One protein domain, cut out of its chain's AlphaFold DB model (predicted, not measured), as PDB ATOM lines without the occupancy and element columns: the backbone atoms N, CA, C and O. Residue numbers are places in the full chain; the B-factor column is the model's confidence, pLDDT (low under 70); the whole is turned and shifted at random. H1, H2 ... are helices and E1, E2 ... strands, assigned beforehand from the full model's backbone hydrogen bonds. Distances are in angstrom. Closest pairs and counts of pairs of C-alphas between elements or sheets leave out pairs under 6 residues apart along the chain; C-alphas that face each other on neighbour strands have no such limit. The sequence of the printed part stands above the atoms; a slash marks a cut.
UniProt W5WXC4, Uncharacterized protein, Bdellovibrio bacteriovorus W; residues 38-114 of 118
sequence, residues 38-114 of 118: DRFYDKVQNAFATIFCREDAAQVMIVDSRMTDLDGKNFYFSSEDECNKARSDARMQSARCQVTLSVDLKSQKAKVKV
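AT A GLANCE: This is residues 38 to 114 of the 118 residues of an uncharacterized protein of Bdellovibrio bacteriovorus W (UniProt W5WXC4). A strongly twisted sheet of four strands, E1 to E4, has one face covered by the hairpin of E5 and E6 and, next to E6, by the helix H1; its other face is bare. The two sheets make a small sandwich with crossed strands, and H1 also runs across the strands of the larger sheet. The printed part has 77 residues, with six named strands and one named helix in the order E1 E2 E3 E4 H1 E5 E6; the larger sheet runs E1 - E2 - E3 - E4, the smaller E5 - E6, both antiparallel. The class is mixed, helices and strands. The whole is compact, with a radius of gyration of the C-alphas of 11.3 A, and flat, with spans of 31 by 27 by 15 A.

HOW THE PARTS SIT: E1, residues 38 to 42, and E2, residues 47 to 52, form a hairpin, with N 40 and O 49 at 2.9 A. E2 and E3, residues 60 to 65, form the next, with N 50 and O 62 at 2.8 A. E3 and E4, residues 73 to 76, form a third, with N 61 and O 75 at 2.7 A. These four strands are a meander, each the antiparallel neighbour of the one before; E1 and E4 are its edge strands. H1, residues 80 to 93, is on this sheet at a height of 8.6 A, over E1, E2 and E3, in two layers, a helix on one face of a sheet. On the local plane it stands at 68 degrees to E1, across the strands. The closest C-alphas of E1 and H1 are those of Phe 40 and Ala 90, 4.8 A apart. In H1 every O i to N i+4 pair is within hydrogen-bond range. E5, residues 97 to 104, and E6, residues 109 to 114, form a hairpin, with N 102 and O 111 at 2.8 A. The two sheets are a sandwich, face to face, their facing parts 9.6 A centre to centre and their strands at 77 degrees. The closest C-alphas of E4 and E6 are those of Tyr 76 and Lys 109, 4.8 A apart; those of H1 and E6 are Ala 86 and Val 112, at 5.5 A. E1 and E6 are apart.

IN THESE COORDINATES: E1 begins at C-alpha 38, (166.578, 116.972, 105.520), and is 13.4 A long. E2 measures 16.5 A, E3 15.9 A and E4 10.2 A. H1 spans 19.5 A from C-alpha 80, (167.314, 110.526, 118.361). E5 is 22.9 A long, and E6, 17.2 A, ends at C-alpha 114, (153.499, 119.007, 111.641).

THE WHOLE: The C-alphas of Val 44 and Asp 56, the two farthest apart, are 32.6 A apart. The printed part has no cut and no long link. Its mean pLDDT is 75.4, with residues 43, 45, 54 to 58 and 91 to 97 under 70.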
ATOM      1  N   ASP A  38     167.857 116.536 106.091       73.25
ATOM      2  CA  ASP A  38     166.578 116.972 105.520       73.25
ATOM      3  C   ASP A  38     166.354 118.468 105.782       73.25
ATOM      4  O   ASP A  38     166.672 118.973 106.859       73.25
ATOM      5  N   ARG A  39     165.837 119.194 104.782       70.94
ATOM      6  CA  ARG A  39     165.507 120.624 104.898       70.94
ATOM      7  C   ARG A  39     163.997 120.790 105.004       70.94
ATOM      8  O   ARG A  39     163.263 120.162 104.245       70.94
ATOM      9  N   PHE A  40     163.542 121.651 105.903       77.75
ATOM     10  CA  PHE A  40     162.136 122.025 106.026       77.75
ATOM     11  C   PHE A  40     161.967 123.542 106.034       77.75
ATOM     12  O   PHE A  40     162.929 124.286 106.222       77.75
ATOM     13  N   TYR A  41     160.732 123.982 105.801       75.06
ATOM     14  CA  TYR A  41     160.349 125.387 105.775       75.06
ATOM     15  C   TYR A  41     159.139 125.612 106.684       75.06
ATOM     16  O   TYR A  41     158.073 125.034 106.459       75.06
ATOM     17  N   ASP A  42     159.309 126.450 107.704       75.38
ATOM     18  CA  ASP A  42     158.222 126.997 108.508       75.38
ATOM     19  C   ASP A  42     157.648 128.219 107.780       75.38
ATOM     20  O   ASP A  42     158.283 129.271 107.674       75.38
ATOM     21  N   LYS A  43     156.421 128.073 107.268       69.69
ATOM     22  CA  LYS A  43     155.716 129.134 106.535       69.69
ATOM     23  C   LYS A  43     155.318 130.308 107.430       69.69
ATOM     24  O   LYS A  43     155.235 131.424 106.929       69.69
ATOM     25  N   VAL A  44     155.028 130.054 108.706       71.62
ATOM     26  CA  VAL A  44     154.549 131.066 109.658       71.62
ATOM     27  C   VAL A  44     155.704 131.969 110.067       71.62
ATOM     28  O   VAL A  44     155.572 133.189 110.041       71.62
ATOM     29  N   GLN A  45     156.847 131.369 110.393       69.69
ATOM     30  CA  GLN A  45     158.055 132.101 110.781       69.69
ATOM     31  C   GLN A  45     158.901 132.537 109.580       69.69
ATOM     32  O   GLN A  45     159.838 133.315 109.744       69.69
ATOM     33  N   ASN A  46     158.566 132.061 108.374       74.31
ATOM     34  CA  ASN A  46     159.350 132.272 107.157       74.31
ATOM     35  C   ASN A  46     160.822 131.876 107.369       74.31
ATOM     36  O   ASN A  46     161.746 132.648 107.102       74.31
ATOM     37  N   ALA A  47     161.005 130.672 107.912       75.81
ATOM     38  CA  ALA A  47     162.290 130.134 108.334       75.81
ATOM     39  C   ALA A  47     162.556 128.794 107.648       75.81
ATOM     40  O   ALA A  47     161.706 127.903 107.636       75.81
ATOM     41  N   PHE A  48     163.749 128.637 107.094       78.25
ATOM     42  CA  PHE A  48     164.267 127.362 106.632       78.25
ATOM     43  C   PHE A  48     165.103 126.726 107.729       78.25
ATOM     44  O   PHE A  48     165.785 127.398 108.497       78.25
ATOM     45  N   ALA A  49     165.088 125.405 107.799       78.88
ATOM     46  CA  ALA A  49     165.954 124.704 108.721       78.88
ATOM     47  C   ALA A  49     166.437 123.388 108.134       78.88
ATOM     48  O   ALA A  49     165.755 122.741 107.342       78.88
ATOM     49  N   THR A  50     167.660 123.024 108.501       81.06
ATOM     50  CA  THR A  50     168.331 121.805 108.059       81.06
ATOM     51  C   THR A  50     168.566 120.921 109.268       81.06
ATOM     52  O   THR A  50     169.219 121.339 110.222       81.06
ATOM     53  N   ILE A  51     168.024 119.710 109.230       78.12
ATOM     54  CA  ILE A  51     168.114 118.735 110.312       78.12
ATOM     55  C   ILE A  51     169.186 117.707 109.977       78.12
ATOM     56  O   ILE A  51     169.183 117.136 108.886       78.12
ATOM     57  N   PHE A  52     170.052 117.442 110.950       76.75
ATOM     58  CA  PHE A  52     171.099 116.435 110.926       76.75
ATOM     59  C   PHE A  52     170.857 115.451 112.072       76.75
ATOM     60  O   PHE A  52     170.947 115.826 113.242       76.75
ATOM     61  N   CYS A  53     170.596 114.187 111.738       71.62
ATOM     62  CA  CYS A  53     170.554 113.110 112.730       71.62
ATOM     63  C   CYS A  53     171.681 112.124 112.447       71.62
ATOM     64  O   CYS A  53     171.851 111.668 111.316       71.62
ATOM     65  N   ARG A  54     172.463 111.801 113.472       65.31
ATOM     66  CA  ARG A  54     173.504 110.777 113.434       65.31
ATOM     67  C   ARG A  54     173.338 109.896 114.663       65.31
ATOM     68  O   ARG A  54     173.140 110.431 115.748       65.31
ATOM     69  N   GLU A  55     173.442 108.583 114.482       59.50
ATOM     70  CA  GLU A  55     173.413 107.606 115.584       59.50
ATOM     71  C   GLU A  55     174.602 107.809 116.545       59.50
ATOM     72  O   GLU A  55     174.503 107.558 117.740       59.50
ATOM     73  N   ASP A  56     175.728 108.317 116.034       58.72
ATOM     74  CA  ASP A  56     176.997 108.459 116.755       58.72
ATOM     75  C   ASP A  56     177.355 109.906 117.144       58.72
ATOM     76  O   ASP A  56     178.465 110.162 117.616       58.72
ATOM     77  N   ALA A  57     176.461 110.879 116.928       61.56
ATOM     78  CA  ALA A  57     176.748 112.291 117.194       61.56
ATOM     79  C   ALA A  57     175.523 113.081 117.675       61.56
ATOM     80  O   ALA A  57     174.387 112.615 117.632       61.56
ATOM     81  N   ALA A  58     175.767 114.315 118.124       60.09
ATOM     82  CA  ALA A  58     174.714 115.228 118.553       60.09
ATOM     83  C   ALA A  58     173.703 115.482 117.420       60.09
ATOM     84  O   ALA A  58     174.083 115.768 116.282       60.09
ATOM     85  N   GLN A  59     172.413 115.398 117.748       78.44
ATOM     86  CA  GLN A  59     171.318 115.686 116.828       78.44
ATOM     87  C   GLN A  59     171.140 117.200 116.699       78.44
ATOM     88  O   GLN A  59     170.846 117.857 117.695       78.44
ATOM     89  N   VAL A  60     171.307 117.759 115.497       73.56
ATOM     90  CA  VAL A  60     171.384 119.217 115.291       73.56
ATOM     91  C   VAL A  60     170.383 119.693 114.248       73.56
ATOM     92  O   VAL A  60     170.180 119.067 113.211       73.56
ATOM     93  N   MET A  61     169.800 120.855 114.500       79.75
ATOM     94  CA  MET A  61     169.022 121.656 113.575       79.75
ATOM     95  C   MET A  61     169.716 122.996 113.371       79.75
ATOM     96  O   MET A  61     169.989 123.704 114.337       79.75
ATOM     97  N   ILE A  62     169.969 123.352 112.118       79.69
ATOM     98  CA  ILE A  62     170.513 124.657 111.736       79.69
ATOM     99  C   ILE A  62     169.377 125.474 111.144       79.69
ATOM    100  O   ILE A  62     168.720 124.994 110.219       79.69
ATOM    101  N   VAL A  63     169.146 126.676 111.666       77.12
ATOM    102  CA  VAL A  63     168.072 127.567 111.213       77.12
ATOM    103  C   VAL A  63     168.651 128.692 110.356       77.12
ATOM    104  O   VAL A  63     169.627 129.330 110.734       77.12
ATOM    105  N   ASP A  64     168.030 128.917 109.204       81.62
ATOM    106  CA  ASP A  64     168.233 130.043 108.291       81.62
ATOM    107  C   ASP A  64     166.890 130.774 108.210       81.62
ATOM    108  O   ASP A  64     165.901 130.246 107.693       81.62
ATOM    109  N   SER A  65     166.810 131.944 108.829       75.44
ATOM    110  CA  SER A  65     165.548 132.651 109.023       75.44
ATOM    111  C   SER A  65     165.697 134.120 108.686       75.44
ATOM    112  O   SER A  65     166.726 134.736 108.944       75.44
ATOM    113  N   ARG A  66     164.608 134.731 108.203       75.12
ATOM    114  CA  ARG A  66     164.523 136.198 108.120       75.12
ATOM    115  C   ARG A  66     164.560 136.862 109.498       75.12
ATOM    116  O   ARG A  66     164.794 138.065 109.589       75.12
ATOM    117  N   MET A  67     164.311 136.094 110.557       73.25
ATOM    118  CA  MET A  67     164.517 136.520 111.932       73.25
ATOM    119  C   MET A  67     166.015 136.464 112.257       73.25
ATOM    120  O   MET A  67     166.586 135.394 112.468       73.25
ATOM    121  N   THR A  68     166.655 137.636 112.294       74.62
ATOM    122  CA  THR A  68     168.108 137.796 112.499       74.62
ATOM    123  C   THR A  68     168.627 137.183 113.800       74.62
ATOM    124  O   THR A  68     169.818 136.933 113.936       74.62
ATOM    125  N   ASP A  69     167.759 136.964 114.785       78.25
ATOM    126  CA  ASP A  69     168.104 136.334 116.054       78.25
ATOM    127  C   ASP A  69     168.201 134.808 115.967       78.25
ATOM    128  O   ASP A  69     168.797 134.207 116.859       78.25
ATOM    129  N   LEU A  70     167.644 134.173 114.936       74.94
ATOM    130  CA  LEU A  70     167.693 132.722 114.733       74.94
ATOM    131  C   LEU A  70     168.643 132.307 113.607       74.94
ATOM    132  O   LEU A  70     169.042 131.144 113.560       74.94
ATOM    133  N   ASP A  71     169.013 133.243 112.735       81.69
ATOM    134  CA  ASP A  71     169.854 132.977 111.574       81.69
ATOM    135  C   ASP A  71     171.240 132.425 111.950       81.69
ATOM    136  O   ASP A  71     171.925 132.928 112.848       81.69
ATOM    137  N   GLY A  72     171.635 131.338 111.286       78.25
ATOM    138  CA  GLY A  72     172.898 130.635 111.504       78.25
ATOM    139  C   GLY A  72     173.021 129.922 112.855       78.25
ATOM    140  O   GLY A  72     174.096 129.401 113.166       78.25
ATOM    141  N   LYS A  73     171.962 129.886 113.677       79.19
ATOM    142  CA  LYS A  73     172.002 129.213 114.980       79.19
ATOM    143  C   LYS A  73     171.776 127.714 114.856       79.19
ATOM    144  O   LYS A  73     170.957 127.233 114.072       79.19
ATOM    145  N   ASN A  74     172.473 126.997 115.732       83.19
ATOM    146  CA  ASN A  74     172.340 125.564 115.907       83.19
ATOM    147  C   ASN A  74     171.507 125.282 117.157       83.19
ATOM    148  O   ASN A  74     171.762 125.843 118.222       83.19
ATOM    149  N   PHE A  75     170.551 124.377 117.021       83.69
ATOM    150  CA  PHE A  75     169.729 123.865 118.108       83.69
ATOM    151  C   PHE A  75     169.780 122.344 118.112       83.69
ATOM    152  O   PHE A  75     170.019 121.728 117.078       83.69
ATOM    153  N   TYR A  76     169.529 121.733 119.261       85.00
ATOM    154  CA  TYR A  76     169.676 120.298 119.454       85.00
ATOM    155  C   TYR A  76     168.329 119.631 119.718       85.00
ATOM    156  O   TYR A  76     167.477 120.180 120.419       85.00
ATOM    157  N   PHE A  77     168.126 118.435 119.176       84.00
ATOM    158  CA  PHE A  77     166.949 117.633 119.523       84.00
ATOM    159  C   PHE A  77     167.161 116.939 120.868       84.00
ATOM    160  O   PHE A  77     168.293 116.679 121.271       84.00
ATOM    161  N   SER A  78     166.073 116.658 121.591       82.50
ATOM    162  CA  SER A  78     166.178 116.061 122.928       82.50
ATOM    163  C   SER A  78     166.430 114.549 122.912       82.50
ATOM    164  O   SER A  78     166.825 113.984 123.930       82.50
ATOM    165  N   SER A  79     166.210 113.905 121.765       81.19
ATOM    166  CA  SER A  79     166.465 112.484 121.527       81.19
ATOM    167  C   SER A  79     166.652 112.200 120.035       81.19
ATOM    168  O   SER A  79     166.274 113.003 119.173       81.19
ATOM    169  N   GLU A  80     167.199 111.025 119.731       79.25
ATOM    170  CA  GLU A  80     167.314 110.526 118.361       79.25
ATOM    171  C   GLU A  80     165.940 110.329 117.702       79.25
ATOM    172  O   GLU A  80     165.748 110.738 116.557       79.25
ATOM    173  N   ASP A  81     164.960 109.803 118.441       82.94
ATOM    174  CA  ASP A  81     163.591 109.597 117.955       82.94
ATOM    175  C   ASP A  81     162.919 110.908 117.533       82.94
ATOM    176  O   ASP A  81     162.292 110.979 116.472       82.94
ATOM    177  N   GLU A  82     163.074 111.978 118.323       82.06
ATOM    178  CA  GLU A  82     162.555 113.300 117.955       82.06
ATOM    179  C   GLU A  82     163.241 113.852 116.702       82.06
ATOM    180  O   GLU A  82     162.572 114.432 115.846       82.06
ATOM    181  N   CYS A  83     164.550 113.631 116.563       81.19
ATOM    182  CA  CYS A  83     165.301 114.030 115.378       81.19
ATOM    183  C   CYS A  83     164.827 113.262 114.131       81.19
ATOM    184  O   CYS A  83     164.533 113.858 113.091       81.19
ATOM    185  N   ASN A  84     164.689 111.938 114.237       81.19
ATOM    186  CA  ASN A  84     164.222 111.072 113.156       81.19
ATOM    187  C   ASN A  84     162.787 111.412 112.736       81.19
ATOM    188  O   ASN A  84     162.496 111.484 111.538       81.19
ATOM    189  N   LYS A  85     161.908 111.704 113.699       81.75
ATOM    190  CA  LYS A  85     160.554 112.186 113.417       81.75
ATOM    191  C   LYS A  85     160.575 113.536 112.708       81.75
ATOM    192  O   LYS A  85     159.958 113.662 111.657       81.75
ATOM    193  N   ALA A  86     161.337 114.505 113.213       78.56
ATOM    194  CA  ALA A  86     161.458 115.825 112.598       78.56
ATOM    195  C   ALA A  86     161.997 115.750 111.158       78.56
ATOM    196  O   ALA A  86     161.565 116.510 110.293       78.56
ATOM    197  N   ARG A  87     162.889 114.796 110.864       80.12
ATOM    198  CA  ARG A  87     163.339 114.502 109.498       80.12
ATOM    199  C   ARG A  87     162.268 113.873 108.621       80.12
ATOM    200  O   ARG A  87     162.105 114.285 107.476       80.12
ATOM    201  N   SER A  88     161.561 112.866 109.130       77.75
ATOM    202  CA  SER A  88     160.438 112.250 108.414       77.75
ATOM    203  C   SER A  88     159.387 113.303 108.067       77.75
ATOM    204  O   SER A  88     158.911 113.370 106.935       77.75
ATOM    205  N   ASP A  89     159.102 114.180 109.023       75.06
ATOM    206  CA  ASP A  89     158.237 115.332 108.851       75.06
ATOM    207  C   ASP A  89     158.818 116.263 107.778       75.06
ATOM    208  O   ASP A  89     158.177 116.464 106.754       75.06
ATOM    209  N   ALA A  90     160.064 116.732 107.893       70.06
ATOM    210  CA  ALA A  90     160.718 117.565 106.874       70.06
ATOM    211  C   ALA A  90     160.600 116.995 105.444       70.06
ATOM    212  O   ALA A  90     160.273 117.727 104.505       70.06
ATOM    213  N   ARG A  91     160.775 115.674 105.285       69.81
ATOM    214  CA  ARG A  91     160.589 114.964 104.007       69.81
ATOM    215  C   ARG A  91     159.156 115.040 103.501       69.81
ATOM    216  O   ARG A  91     158.943 115.400 102.344       69.81
ATOM    217  N   MET A  92     158.183 114.721 104.353       65.19
ATOM    218  CA  MET A  92     156.762 114.751 103.993       65.19
ATOM    219  C   MET A  92     156.255 116.175 103.700       65.19
ATOM    220  O   MET A  92     155.334 116.357 102.906       65.19
ATOM    221  N   GLN A  93     156.847 117.189 104.332       60.38
ATOM    222  CA  GLN A  93     156.288 118.543 104.424       60.38
ATOM    223  C   GLN A  93     156.759 119.507 103.334       60.38
ATOM    224  O   GLN A  93     156.200 120.598 103.236       60.38
ATOM    225  N   SER A  94     157.732 119.132 102.498       57.59
ATOM    226  CA  SER A  94     158.435 120.025 101.552       57.59
ATOM    227  C   SER A  94     157.575 120.751 100.489       57.59
ATOM    228  O   SER A  94     158.110 121.510  99.687       57.59
ATOM    229  N   ALA A  95     156.243 120.638 100.516       55.66
ATOM    230  CA  ALA A  95     155.343 121.578  99.833       55.66
ATOM    231  C   ALA A  95     153.922 121.652 100.436       55.66
ATOM    232  O   ALA A  95     153.236 122.669 100.289       55.66
ATOM    233  N   ARG A  96     153.453 120.589 101.105       64.75
ATOM    234  CA  ARG A  96     152.009 120.317 101.274       64.75
ATOM    235  C   ARG A  96     151.423 120.641 102.640       64.75
ATOM    236  O   ARG A  96     150.207 120.689 102.781       64.75
ATOM    237  N   CYS A  97     152.261 120.899 103.632       67.44
ATOM    238  CA  CYS A  97     151.807 120.951 105.010       67.44
ATOM    239  C   CYS A  97     152.286 122.217 105.734       67.44
ATOM    240  O   CYS A  97     153.212 122.900 105.285       67.44
ATOM    241  N   GLN A  98     151.592 122.565 106.815       71.94
ATOM    242  CA  GLN A  98     151.987 123.582 107.776       71.94
ATOM    243  C   GLN A  98     152.881 122.935 108.837       71.94
ATOM    244  O   GLN A  98     152.445 122.038 109.566       71.94
ATOM    245  N   VAL A  99     154.122 123.419 108.900       70.56
ATOM    246  CA  VAL A  99     155.129 123.048 109.895       70.56
ATOM    247  C   VAL A  99     155.260 124.192 110.889       70.56
ATOM    248  O   VAL A  99     155.302 125.347 110.468       70.56
ATOM    249  N   THR A 100     155.392 123.856 112.167       77.19
ATOM    250  CA  THR A 100     155.729 124.797 113.235       77.19
ATOM    251  C   THR A 100     157.089 124.443 113.823       77.19
ATOM    252  O   THR A 100     157.332 123.303 114.238       77.19
ATOM    253  N   LEU A 101     157.961 125.444 113.887       76.50
ATOM    254  CA  LEU A 101     159.264 125.386 114.522       76.50
ATOM    255  C   LEU A 101     159.196 125.929 115.952       76.50
ATOM    256  O   LEU A 101     158.847 127.084 116.185       76.50
ATOM    257  N   SER A 102     159.547 125.098 116.929       81.62
ATOM    258  CA  SER A 102     159.680 125.498 118.330       81.62
ATOM    259  C   SER A 102     161.136 125.399 118.759       81.62
ATOM    260  O   SER A 102     161.726 124.320 118.722       81.62
ATOM    261  N   VAL A 103     161.710 126.520 119.186       80.12
ATOM    262  CA  VAL A 103     163.085 126.596 119.690       80.12
ATOM    263  C   VAL A 103     163.095 127.161 121.106       80.12
ATOM    264  O   VAL A 103     162.475 128.186 121.381       80.12
ATOM    265  N   ASP A 104     163.801 126.493 122.013       82.94
ATOM    266  CA  ASP A 104     164.107 127.017 123.341       82.94
ATOM    267  C   ASP A 104     165.511 127.619 123.318       82.94
ATOM    268  O   ASP A 104     166.521 126.912 123.320       82.94
ATOM    269  N   LEU A 105     165.569 128.951 123.314       79.75
ATOM    270  CA  LEU A 105     166.818 129.707 123.268       79.75
ATOM    271  C   LEU A 105     167.689 129.523 124.521       79.75
ATOM    272  O   LEU A 105     168.903 129.690 124.428       79.75
ATOM    273  N   LYS A 106     167.105 129.189 125.683       83.25
ATOM    274  CA  LYS A 106     167.863 129.003 126.932       83.25
ATOM    275  C   LYS A 106     168.557 127.651 126.958       83.25
ATOM    276  O   LYS A 106     169.726 127.573 127.322       83.25
ATOM    277  N   SER A 107     167.834 126.595 126.590       81.19
ATOM    278  CA  SER A 107     168.368 125.227 126.595       81.19
ATOM    279  C   SER A 107     168.979 124.795 125.258       81.19
ATOM    280  O   SER A 107     169.506 123.690 125.167       81.19
ATOM    281  N   GLN A 108     168.915 125.659 124.237       78.69
ATOM    282  CA  GLN A 108     169.295 125.374 122.850       78.69
ATOM    283  C   GLN A 108     168.607 124.128 122.285       78.69
ATOM    284  O   GLN A 108     169.189 123.403 121.481       78.69
ATOM    285  N   LYS A 109     167.363 123.868 122.692       82.00
ATOM    286  CA  LYS A 109     166.592 122.715 122.219       82.00
ATOM    287  C   LYS A 109     165.664 123.088 121.074       82.00
ATOM    288  O   LYS A 109     165.143 124.199 121.028       82.00
ATOM    289  N   ALA A 110     165.428 122.140 120.177       81.19
ATOM    290  CA  ALA A 110     164.534 122.284 119.039       81.19
ATOM    291  C   ALA A 110     163.461 121.203 119.008       81.19
ATOM    292  O   ALA A 110     163.691 120.049 119.371       81.19
ATOM    293  N   LYS A 111     162.292 121.586 118.500       81.75
ATOM    294  CA  LYS A 111     161.195 120.689 118.172       81.75
ATOM    295  C   LYS A 111     160.507 121.167 116.904       81.75
ATOM    296  O   LYS A 111     160.191 122.345 116.757       81.75
ATOM    297  N   VAL A 112     160.248 120.229 116.007       75.88
ATOM    298  CA  VAL A 112     159.476 120.460 114.787       75.88
ATOM    299  C   VAL A 112     158.160 119.722 114.941       75.88
ATOM    300  O   VAL A 112     158.137 118.582 115.408       75.88
ATOM    301  N   LYS A 113     157.055 120.377 114.592       76.25
ATOM    302  CA  LYS A 113     155.729 119.764 114.619       76.25
ATOM    303  C   LYS A 113     155.014 120.015 113.302       76.25
ATOM    304  O   LYS A 113     154.932 121.144 112.832       76.25
ATOM    305  N   VAL A 114     154.453 118.951 112.747       70.19
ATOM    306  CA  VAL A 114     153.499 119.007 111.641       70.19
ATOM    307  C   VAL A 114     152.115 119.257 112.200       70.19
ATOM    308  O   VAL A 114     151.665 118.503 113.064       70.19
TER     309      VAL A 114